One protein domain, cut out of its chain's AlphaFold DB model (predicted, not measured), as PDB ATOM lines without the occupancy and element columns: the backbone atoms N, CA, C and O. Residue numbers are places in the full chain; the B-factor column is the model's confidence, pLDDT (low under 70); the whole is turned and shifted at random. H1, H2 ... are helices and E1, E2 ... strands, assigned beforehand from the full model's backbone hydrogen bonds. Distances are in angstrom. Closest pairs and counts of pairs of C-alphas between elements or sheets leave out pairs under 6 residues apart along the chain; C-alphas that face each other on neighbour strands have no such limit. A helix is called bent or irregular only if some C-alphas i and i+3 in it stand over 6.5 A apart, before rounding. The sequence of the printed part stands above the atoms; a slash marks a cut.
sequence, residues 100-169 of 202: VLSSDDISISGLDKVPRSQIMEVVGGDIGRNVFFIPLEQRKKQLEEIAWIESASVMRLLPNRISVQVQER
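What this domain is: This is residues 100 to 169 of the 202 residues of the protein "POTRA domain-containing protein" of Acidobacteria bacterium (UniProt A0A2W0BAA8). A three-stranded sheet has two helices, H1 and H2, packed over one face as a helical hairpin, while its other face is bare of named elements. The long hairpin of E2 and E3 runs along the longest axis, and the short E1 is beside E3. The printed part has 70 residues, in the order E1, H1, H2, E2, E3; the mixed sheet runs E1, E3, E2. The class is mixed, helices and strands, in two layers, helices on one face of a sheet. The whole is compact, with a radius of gyration of the C-alphas of 11.1 A, and spans 31 by 20 by 17 A.

How they stand to each other: E1, residues 106 to 109, is an edge strand parallel to inner strand E3, residues 161 to 168, at 26 degrees, with N 107 and O 162 2.9 A apart. H1, residues 116 to 126, is on the sheet over E1 and E3, at a height of 9.8 A. H1 is irregular, but only just: C-alphas 122 and 125 are 6.6 A apart. H2, residues 136 to 144, touches H1, the closest C-alphas being Val 123 and Arg 139, 6.7 A apart; they run opposite ways at a shallow tilt of 27 degrees. H2 is on the same face, over edge strand E2, residues 149 to 157, at a height of 6.6 A. E2 and E3 are antiparallel at 165 degrees, with N 153 and O 165 2.8 A apart. Every O i to N i+4 pair is within hydrogen-bond range in H2, and 4 of 7 in H1.

Where its parts are: E1 begins at C-alpha 106 (18.865, 82.515, 143.441). H1 is 15.4 A long, E2 22.0 A and E3 22.5 A, ending at C-alpha 168 (9.490, 69.539, 134.039).

The domain as a whole: The C-alphas farthest apart, Pro 159 and Arg 169, are 31.6 A apart. The printed part has no cut and no long link. No printed residue is under pLDDT 70.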
ATOM      1  N   VAL A 100      18.596  87.873 150.909       87.06
ATOM      2  CA  VAL A 100      18.770  87.629 149.473       87.06
ATOM      3  C   VAL A 100      18.822  89.000 148.809       87.06
ATOM      4  O   VAL A 100      17.826  89.718 148.847       87.06
ATOM      5  N   LEU A 101      19.977  89.424 148.300       82.94
ATOM      6  CA  LEU A 101      20.159  90.811 147.845       82.94
ATOM      7  C   LEU A 101      19.776  90.986 146.378       82.94
ATOM      8  O   LEU A 101      19.198  92.007 146.017       82.94
ATOM      9  N   SER A 102      20.062  89.972 145.564       84.12
ATOM     10  CA  SER A 102      19.904  90.032 144.113       84.12
ATOM     11  C   SER A 102      19.444  88.697 143.540       84.12
ATOM     12  O   SER A 102      19.542  87.650 144.179       84.12
ATOM     13  N   SER A 103      19.005  88.717 142.283       81.50
ATOM     14  CA  SER A 103      18.643  87.514 141.529       81.50
ATOM     15  C   SER A 103      19.801  86.520 141.330       81.50
ATOM     16  O   SER A 103      19.532  85.374 140.977       81.50
ATOM     17  N   ASP A 104      21.058  86.924 141.550       84.56
ATOM     18  CA  ASP A 104      22.250  86.052 141.505       84.56
ATOM     19  C   ASP A 104      22.392  85.148 142.738       84.56
ATOM     20  O   ASP A 104      23.074  84.122 142.705       84.56
ATOM     21  N   ASP A 105      21.730  85.504 143.840       88.25
ATOM     22  CA  ASP A 105      21.664  84.658 145.030       88.25
ATOM     23  C   ASP A 105      20.652  83.507 144.860       88.25
ATOM     24  O   ASP A 105      20.597  82.597 145.690       88.25
ATOM     25  N   ILE A 106      19.868  83.528 143.776       90.94
ATOM     26  CA  ILE A 106      18.865  82.515 143.441       90.94
ATOM     27  C   ILE A 106      19.412  81.636 142.313       90.94
ATOM     28  O   ILE A 106      19.380  82.001 141.130       90.94
ATOM     29  N   SER A 107      19.902  80.454 142.682       91.50
ATOM     30  CA  SER A 107      20.352  79.442 141.730       91.50
ATOM     31  C   SER A 107      19.166  78.597 141.281       91.50
ATOM     32  O   SER A 107      18.500  77.974 142.104       91.50
ATOM     33  N   ILE A 108      18.907  78.574 139.976       93.12
ATOM     34  CA  ILE A 108      17.811  77.805 139.379       93.12
ATOM     35  C   ILE A 108      18.425  76.706 138.513       93.12
ATOM     36  O   ILE A 108      19.270  76.998 137.668       93.12
ATOM     37  N   SER A 109      18.013  75.461 138.732       91.62
ATOM     38  CA  SER A 109      18.471  74.282 137.995       91.62
ATOM     39  C   SER A 109      17.291  73.436 137.505       91.62
ATOM     40  O   SER A 109      16.191  73.511 138.052       91.62
ATOM     41  N   GLY A 110      17.524  72.633 136.460       87.38
ATOM     42  CA  GLY A 110      16.489  71.775 135.863       87.38
ATOM     43  C   GLY A 110      15.548  72.490 134.887       87.38
ATOM     44  O   GLY A 110      14.431  72.034 134.676       87.38
ATOM     45  N   LEU A 111      15.992  73.608 134.308       86.38
ATOM     46  CA  LEU A 111      15.282  74.303 133.233       86.38
ATOM     47  C   LEU A 111      15.588  73.645 131.882       86.38
ATOM     48  O   LEU A 111      16.754  73.603 131.492       86.38
ATOM     49  N   ASP A 112      14.557  73.190 131.170       84.19
ATOM     50  CA  ASP A 112      14.632  72.763 129.763       84.19
ATOM     51  C   ASP A 112      13.735  73.656 128.889       84.19
ATOM     52  O   ASP A 112      14.215  74.332 127.978       84.19
ATOM     53  N   LYS A 113      12.435  73.724 129.195       81.69
ATOM     54  CA  LYS A 113      11.425  74.467 128.424       81.69
ATOM     55  C   LYS A 113      10.906  75.708 129.136       81.69
ATOM     56  O   LYS A 113      10.467  76.645 128.469       81.69
ATOM     57  N   VAL A 114      10.923  75.732 130.469       85.00
ATOM     58  CA  VAL A 114      10.402  76.866 131.245       85.00
ATOM     59  C   VAL A 114      11.428  78.006 131.255       85.00
ATOM     60  O   VAL A 114      12.578  77.805 131.654       85.00
ATOM     61  N   PRO A 115      11.060  79.239 130.855       89.38
ATOM     62  CA  PRO A 115      11.988  80.356 130.916       89.38
ATOM     63  C   PRO A 115      12.262  80.749 132.373       89.38
ATOM     64  O   PRO A 115      11.354  80.830 133.203       89.38
ATOM     65  N   ARG A 116      13.521  81.088 132.678       90.44
ATOM     66  CA  ARG A 116      13.948  81.525 134.022       90.44
ATOM     67  C   ARG A 116      13.097  82.675 134.578       90.44
ATOM     68  O   ARG A 116      12.890  82.748 135.786       90.44
ATOM     69  N   SER A 117      12.607  83.566 133.714       89.69
ATOM     70  CA  SER A 117      11.754  84.699 134.093       89.69
ATOM     71  C   SER A 117      10.456  84.267 134.775       89.69
ATOM     72  O   SER A 117      10.064  84.902 135.746       89.69
ATOM     73  N   GLN A 118       9.839  83.166 134.338       89.25
ATOM     74  CA  GLN A 118       8.579  82.673 134.903       89.25
ATOM     75  C   GLN A 118       8.764  82.148 136.335       89.25
ATOM     76  O   GLN A 118       7.946  82.396 137.213       89.25
ATOM     77  N   ILE A 119       9.889  81.485 136.611       90.88
ATOM     78  CA  ILE A 119      10.255  81.078 137.979       90.88
ATOM     79  C   ILE A 119      10.591  82.305 138.830       90.88
ATOM     80  O   ILE A 119      10.217  82.386 140.002       90.88
ATOM     81  N   MET A 120      11.294  83.276 138.242       90.94
ATOM     82  CA  MET A 120      11.654  84.517 138.922       90.94
ATOM     83  C   MET A 120      10.431  85.385 139.244       90.94
ATOM     84  O   MET A 120      10.475  86.136 140.209       90.94
ATOM     85  N   GLU A 121       9.325  85.265 138.514       90.19
ATOM     86  CA  GLU A 121       8.067  85.940 138.850       90.19
ATOM     87  C   GLU A 121       7.501  85.446 140.192       90.19
ATOM     88  O   GLU A 121       7.062  86.239 141.025       90.19
ATOM     89  N   VAL A 122       7.607  84.141 140.455       90.00
ATOM     90  CA  VAL A 122       7.144  83.527 141.708       90.00
ATOM     91  C   VAL A 122       8.119  83.784 142.862       90.00
ATOM     92  O   VAL A 122       7.706  84.159 143.964       90.00
ATOM     93  N   VAL A 123       9.419  83.573 142.631       90.06
ATOM     94  CA  VAL A 123      10.454  83.581 143.685       90.06
ATOM     95  C   VAL A 123      11.093  84.962 143.874       90.06
ATOM     96  O   VAL A 123      11.548  85.298 144.967       90.06
ATOM     97  N   GLY A 124      11.099  85.807 142.846       88.00
ATOM     98  CA  GLY A 124      11.728  87.132 142.865       88.00
ATOM     99  C   GLY A 124      11.089  88.101 143.859       88.00
ATOM    100  O   GLY A 124      11.770  88.984 144.373       88.00
ATOM    101  N   GLY A 125       9.823  87.886 144.231       87.69
ATOM    102  CA  GLY A 125       9.166  88.637 145.307       87.69
ATOM    103  C   GLY A 125       9.788  88.432 146.698       87.69
ATOM    104  O   GLY A 125       9.438  89.148 147.633       87.69
ATOM    105  N   ASP A 126      10.700  87.468 146.861       88.69
ATOM    106  CA  ASP A 126      11.440  87.265 148.109       88.69
ATOM    107  C   ASP A 126      12.800  87.973 148.165       88.69
ATOM    108  O   ASP A 126      13.483  87.910 149.193       88.69
ATOM    109  N   ILE A 127      13.191  88.685 147.105       89.69
ATOM    110  CA  ILE A 127      14.402  89.510 147.111       89.69
ATOM    111  C   ILE A 127      14.255  90.613 148.176       89.69
ATOM    112  O   ILE A 127      13.206  91.232 148.341       89.69
ATOM    113  N   GLY A 128      15.308  90.824 148.961       87.69
ATOM    114  CA  GLY A 128      15.345  91.737 150.104       87.69
ATOM    115  C   GLY A 128      14.853  91.128 151.422       87.69
ATOM    116  O   GLY A 128      15.097  91.703 152.490       87.69
ATOM    117  N   ARG A 129      14.215  89.948 151.394       89.50
ATOM    118  CA  ARG A 129      13.793  89.232 152.606       89.50
ATOM    119  C   ARG A 129      14.944  88.422 153.192       89.50
ATOM    120  O   ARG A 129      15.895  88.029 152.518       89.50
ATOM    121  N   ASN A 130      14.855  88.172 154.493       90.94
ATOM    122  CA  ASN A 130      15.797  87.310 155.192       90.94
ATOM    123  C   ASN A 130      15.499  85.838 154.869       90.94
ATOM    124  O   ASN A 130      14.360  85.393 155.027       90.94
ATOM    125  N   VAL A 131      16.532  85.090 154.468       89.81
ATOM    126  CA  VAL A 131      16.457  83.698 154.005       89.81
ATOM    127  C   VAL A 131      15.731  82.767 154.980       89.81
ATOM    128  O   VAL A 131      15.028  81.852 154.554       89.81
ATOM    129  N   PHE A 132      15.817  83.022 156.290       89.00
ATOM    130  CA  PHE A 132      15.152  82.209 157.313       89.00
ATOM    131  C   PHE A 132      13.622  82.353 157.318       89.00
ATOM    132  O   PHE A 132      12.918  81.416 157.697       89.00
ATOM    133  N   PHE A 133      13.105  83.501 156.873       88.12
ATOM    134  CA  PHE A 133      11.683  83.858 156.936       88.12
ATOM    135  C   PHE A 133      10.943  83.685 155.606       88.12
ATOM    136  O   PHE A 133       9.768  84.037 155.503       88.12
ATOM    137  N   ILE A 134      11.612  83.165 154.578       91.25
ATOM    138  CA  ILE A 134      10.997  82.922 153.271       91.25
ATOM    139  C   ILE A 134      10.204  81.611 153.329       91.25
ATOM    140  O   ILE A 134      10.805  80.568 153.597       91.25
ATOM    141  N   PRO A 135       8.878  81.610 153.105       92.19
ATOM    142  CA  PRO A 135       8.065  80.402 153.216       92.19
ATOM    143  C   PRO A 135       8.323  79.449 152.034       92.19
ATOM    144  O   PRO A 135       7.684  79.558 150.992       92.19
ATOM    145  N   LEU A 136       9.257  78.503 152.197       92.81
ATOM    146  CA  LEU A 136       9.696  77.601 151.119       92.81
ATOM    147  C   LEU A 136       8.566  76.725 150.582       92.81
ATOM    148  O   LEU A 136       8.423  76.601 149.374       92.81
ATOM    149  N   GLU A 137       7.736  76.173 151.469       93.06
ATOM    150  CA  GLU A 137       6.598  75.331 151.080       93.06
ATOM    151  C   GLU A 137       5.578  76.096 150.237       93.06
ATOM    152  O   GLU A 137       5.031  75.564 149.275       93.06
ATOM    153  N   GLN A 138       5.356  77.373 150.557       93.75
ATOM    154  CA  GLN A 138       4.463  78.209 149.764       93.75
ATOM    155  C   GLN A 138       5.047  78.456 148.371       93.75
ATOM    156  O   GLN A 138       4.323  78.364 147.384       93.75
ATOM    157  N   ARG A 139       6.355  78.731 148.281       93.19
ATOM    158  CA  ARG A 139       7.029  78.929 146.990       93.19
ATOM    159  C   ARG A 139       7.066  77.657 146.162       93.19
ATOM    160  O   ARG A 139       6.810  77.723 144.969       93.19
ATOM    161  N   LYS A 140       7.305  76.510 146.792       94.06
ATOM    162  CA  LYS A 140       7.213  75.200 146.150       94.06
ATOM    163  C   LYS A 140       5.836  74.992 145.516       94.06
ATOM    164  O   LYS A 140       5.768  74.732 144.322       94.06
ATOM    165  N   LYS A 141       4.754  75.184 146.278       94.12
ATOM    166  CA  LYS A 141       3.382  75.036 145.762       94.12
ATOM    167  C   LYS A 141       3.089  75.981 144.598       94.12
ATOM    168  O   LYS A 141       2.574  75.545 143.581       94.12
ATOM    169  N   GLN A 142       3.481  77.249 144.720       92.56
ATOM    170  CA  GLN A 142       3.307  78.236 143.648       92.56
ATOM    171  C   GLN A 142       4.096  77.881 142.380       92.56
ATOM    172  O   GLN A 142       3.650  78.172 141.277       92.56
ATOM    173  N   LEU A 143       5.266  77.252 142.519       93.00
ATOM    174  CA  LEU A 143       6.012  76.742 141.370       93.00
ATOM    175  C   LEU A 143       5.317  75.520 140.753       93.00
ATOM    176  O   LEU A 143       5.229  75.429 139.536       93.00
ATOM    177  N   GLU A 144       4.775  74.610 141.559       92.94
ATOM    178  CA  GLU A 144       4.040  73.424 141.081       92.94
ATOM    179  C   GLU A 144       2.689  73.759 140.415       92.94
ATOM    180  O   GLU A 144       2.172  72.960 139.633       92.94
ATOM    181  N   GLU A 145       2.130  74.947 140.668       91.38
ATOM    182  CA  GLU A 145       0.952  75.476 139.960       91.38
ATOM    183  C   GLU A 145       1.249  75.815 138.486       91.38
ATOM    184  O   GLU A 145       0.333  75.858 137.658       91.38
ATOM    185  N   ILE A 146       2.520  76.014 138.119       88.56
ATOM    186  CA  ILE A 146       2.923  76.236 136.728       88.56
ATOM    187  C   ILE A 146       2.733  74.928 135.955       88.56
ATOM    188  O   ILE A 146       3.354  73.914 136.253       88.56
ATOM    189  N   ALA A 147       1.913  74.953 134.901       84.00
ATOM    190  CA  ALA A 147       1.460  73.742 134.205       84.00
ATOM    191  C   ALA A 147       2.580  72.839 133.647       84.00
ATOM    192  O   ALA A 147       2.377  71.634 133.498       84.00
ATOM    193  N   TRP A 148       3.746  73.410 133.340       87.12
ATOM    194  CA  TRP A 148       4.918  72.688 132.832       87.12
ATOM    195  C   TRP A 148       5.771  72.044 133.932       87.12
ATOM    196  O   TRP A 148       6.630  71.226 133.620       87.12
ATOM    197  N   ILE A 149       5.540  72.377 135.204       90.88
ATOM    198  CA  ILE A 149       6.322  71.889 136.342       90.88
ATOM    199  C   ILE A 149       5.631  70.662 136.946       90.88
ATOM    200  O   ILE A 149       4.454  70.686 137.313       90.88
ATOM    201  N   GLU A 150       6.345  69.539 136.998       90.50
ATOM    202  CA  GLU A 150       5.886  68.306 137.642       90.50
ATOM    203  C   GLU A 150       6.098  68.388 139.147       90.50
ATOM    204  O   GLU A 150       5.166  68.194 139.923       90.50
ATOM    205  N   SER A 151       7.328  68.716 139.541       91.06
ATOM    206  CA  SER A 151       7.713  68.899 140.931       91.06
ATOM    207  C   SER A 151       8.733  70.026 141.054       91.06
ATOM    208  O   SER A 151       9.559  70.250 140.162       91.06
ATOM    209  N   ALA A 152       8.671  70.754 142.168       94.69
ATOM    210  CA  ALA A 152       9.660  71.768 142.508       94.69
ATOM    211  C   ALA A 152      10.277  71.470 143.878       94.69
ATOM    212  O   ALA A 152       9.599  71.104 144.836       94.69
ATOM    213  N   SER A 153      11.585  71.668 143.994       93.94
ATOM    214  CA  SER A 153      12.318  71.591 145.252       93.94
ATOM    215  C   SER A 153      12.988  72.928 145.517       93.94
ATOM    216  O   SER A 153      13.784  73.414 144.715       93.94
ATOM    217  N   VAL A 154      12.648  73.546 146.648       94.56
ATOM    218  CA  VAL A 154      13.211  74.832 147.063       94.56
ATOM    219  C   VAL A 154      13.989  74.624 148.352       94.56
ATOM    220  O   VAL A 154      13.427  74.262 149.384       94.56
ATOM    221  N   MET A 155      15.292  74.880 148.302       93.44
ATOM    222  CA  MET A 155      16.211  74.682 149.417       93.44
ATOM    223  C   MET A 155      16.931  75.984 149.759       93.44
ATOM    224  O   MET A 155      17.276  76.783 148.889       93.44
ATOM    225  N   ARG A 156      17.196  76.196 151.050       93.00
ATOM    226  CA  ARG A 156      17.985  77.342 151.521       93.00
ATOM    227  C   ARG A 156      19.457  76.966 151.554       93.00
ATOM    228  O   ARG A 156      19.838  76.026 152.244       93.00
ATOM    229  N   LEU A 157      20.275  77.754 150.871       91.25
ATOM    230  CA  LEU A 157      21.726  77.685 150.947       91.25
ATOM    231  C   LEU A 157      22.207  78.879 151.771       91.25
ATOM    232  O   LEU A 157      22.294  80.012 151.294       91.25
ATOM    233  N   LEU A 158      22.484  78.639 153.052       88.25
ATOM    234  CA  LEU A 158      23.055  79.677 153.902       88.25
ATOM    235  C   LEU A 158      24.416  80.113 153.337       88.25
ATOM    236  O   LEU A 158      25.137  79.295 152.765       88.25
ATOM    237  N   PRO A 159      24.814  81.377 153.532       84.50
ATOM    238  CA  PRO A 159      24.147  82.399 154.351       84.50
ATOM    239  C   PRO A 159      23.020  83.204 153.673       84.50
ATOM    240  O   PRO A 159      22.157  83.693 154.389       84.50
ATOM    241  N   ASN A 160      22.986  83.357 152.347       90.88
ATOM    242  CA  ASN A 160      22.060  84.292 151.674       90.88
ATOM    243  C   ASN A 160      21.503  83.798 150.333       90.88
ATOM    244  O   ASN A 160      21.025  84.613 149.551       90.88
ATOM    245  N   ARG A 161      21.571  82.497 150.047       91.19
ATOM    246  CA  ARG A 161      21.199  81.936 148.745       91.19
ATOM    247  C   ARG A 161      20.000  80.999 148.838       91.19
ATOM    248  O   ARG A 161      19.731  80.387 149.875       91.19
ATOM    249  N   ILE A 162      19.290  80.863 147.725       93.62
ATOM    250  CA  ILE A 162      18.186  79.914 147.561       93.62
ATOM    251  C   ILE A 162      18.457  79.095 146.310       93.62
ATOM    252  O   ILE A 162      18.719  79.652 145.248       93.62
ATOM    253  N   SER A 163      18.372  77.777 146.449       93.56
ATOM    254  CA  SER A 163      18.435  76.859 145.323       93.56
ATOM    255  C   SER A 163      17.040  76.373 144.985       93.56
ATOM    256  O   SER A 163      16.346  75.829 145.842       93.56
ATOM    257  N   VAL A 164      16.648  76.562 143.733       94.25
ATOM    258  CA  VAL A 164      15.398  76.065 143.172       94.25
ATOM    259  C   VAL A 164      15.757  75.011 142.139       94.25
ATOM    260  O   VAL A 164      16.407  75.315 141.142       94.25
ATOM    261  N   GLN A 165      15.341  73.781 142.388       94.25
ATOM    262  CA  GLN A 165      15.450  72.688 141.440       94.25
ATOM    263  C   GLN A 165      14.055  72.365 140.926       94.25
ATOM    264  O   GLN A 165      13.141  72.123 141.713       94.25
ATOM    265  N   VAL A 166      13.889  72.392 139.611       93.75
ATOM    266  CA  VAL A 166      12.610  72.131 138.951       93.75
ATOM    267  C   VAL A 166      12.710  70.843 138.149       93.75
ATOM    268  O   VAL A 166      13.742  70.561 137.543       93.75
ATOM    269  N   GLN A 167      11.635  70.061 138.158       92.88
ATOM    270  CA  GLN A 167      11.449  68.930 137.264       92.88
ATOM    271  C   GLN A 167      10.263  69.222 136.348       92.88
ATOM    272  O   GLN A 167       9.151  69.475 136.816       92.88
ATOM    273  N   GLU A 168      10.508  69.229 135.042       91.81
ATOM    274  CA  GLU A 168       9.490  69.539 134.039       91.81
ATOM    275  C   GLU A 168       8.677  68.303 133.640       91.81
ATOM    276  O   GLU A 168       9.203  67.191 133.562       91.81
ATOM    277  N   ARG A 169       7.392  68.512 133.334       88.50
ATOM    278  CA  ARG A 169       6.502  67.465 132.821       88.50
ATOM    279  C   ARG A 169       6.879  67.114 131.387       88.50
ATOM    280  O   ARG A 169       7.033  67.992 130.539       88.50
TER     281      ARG A 169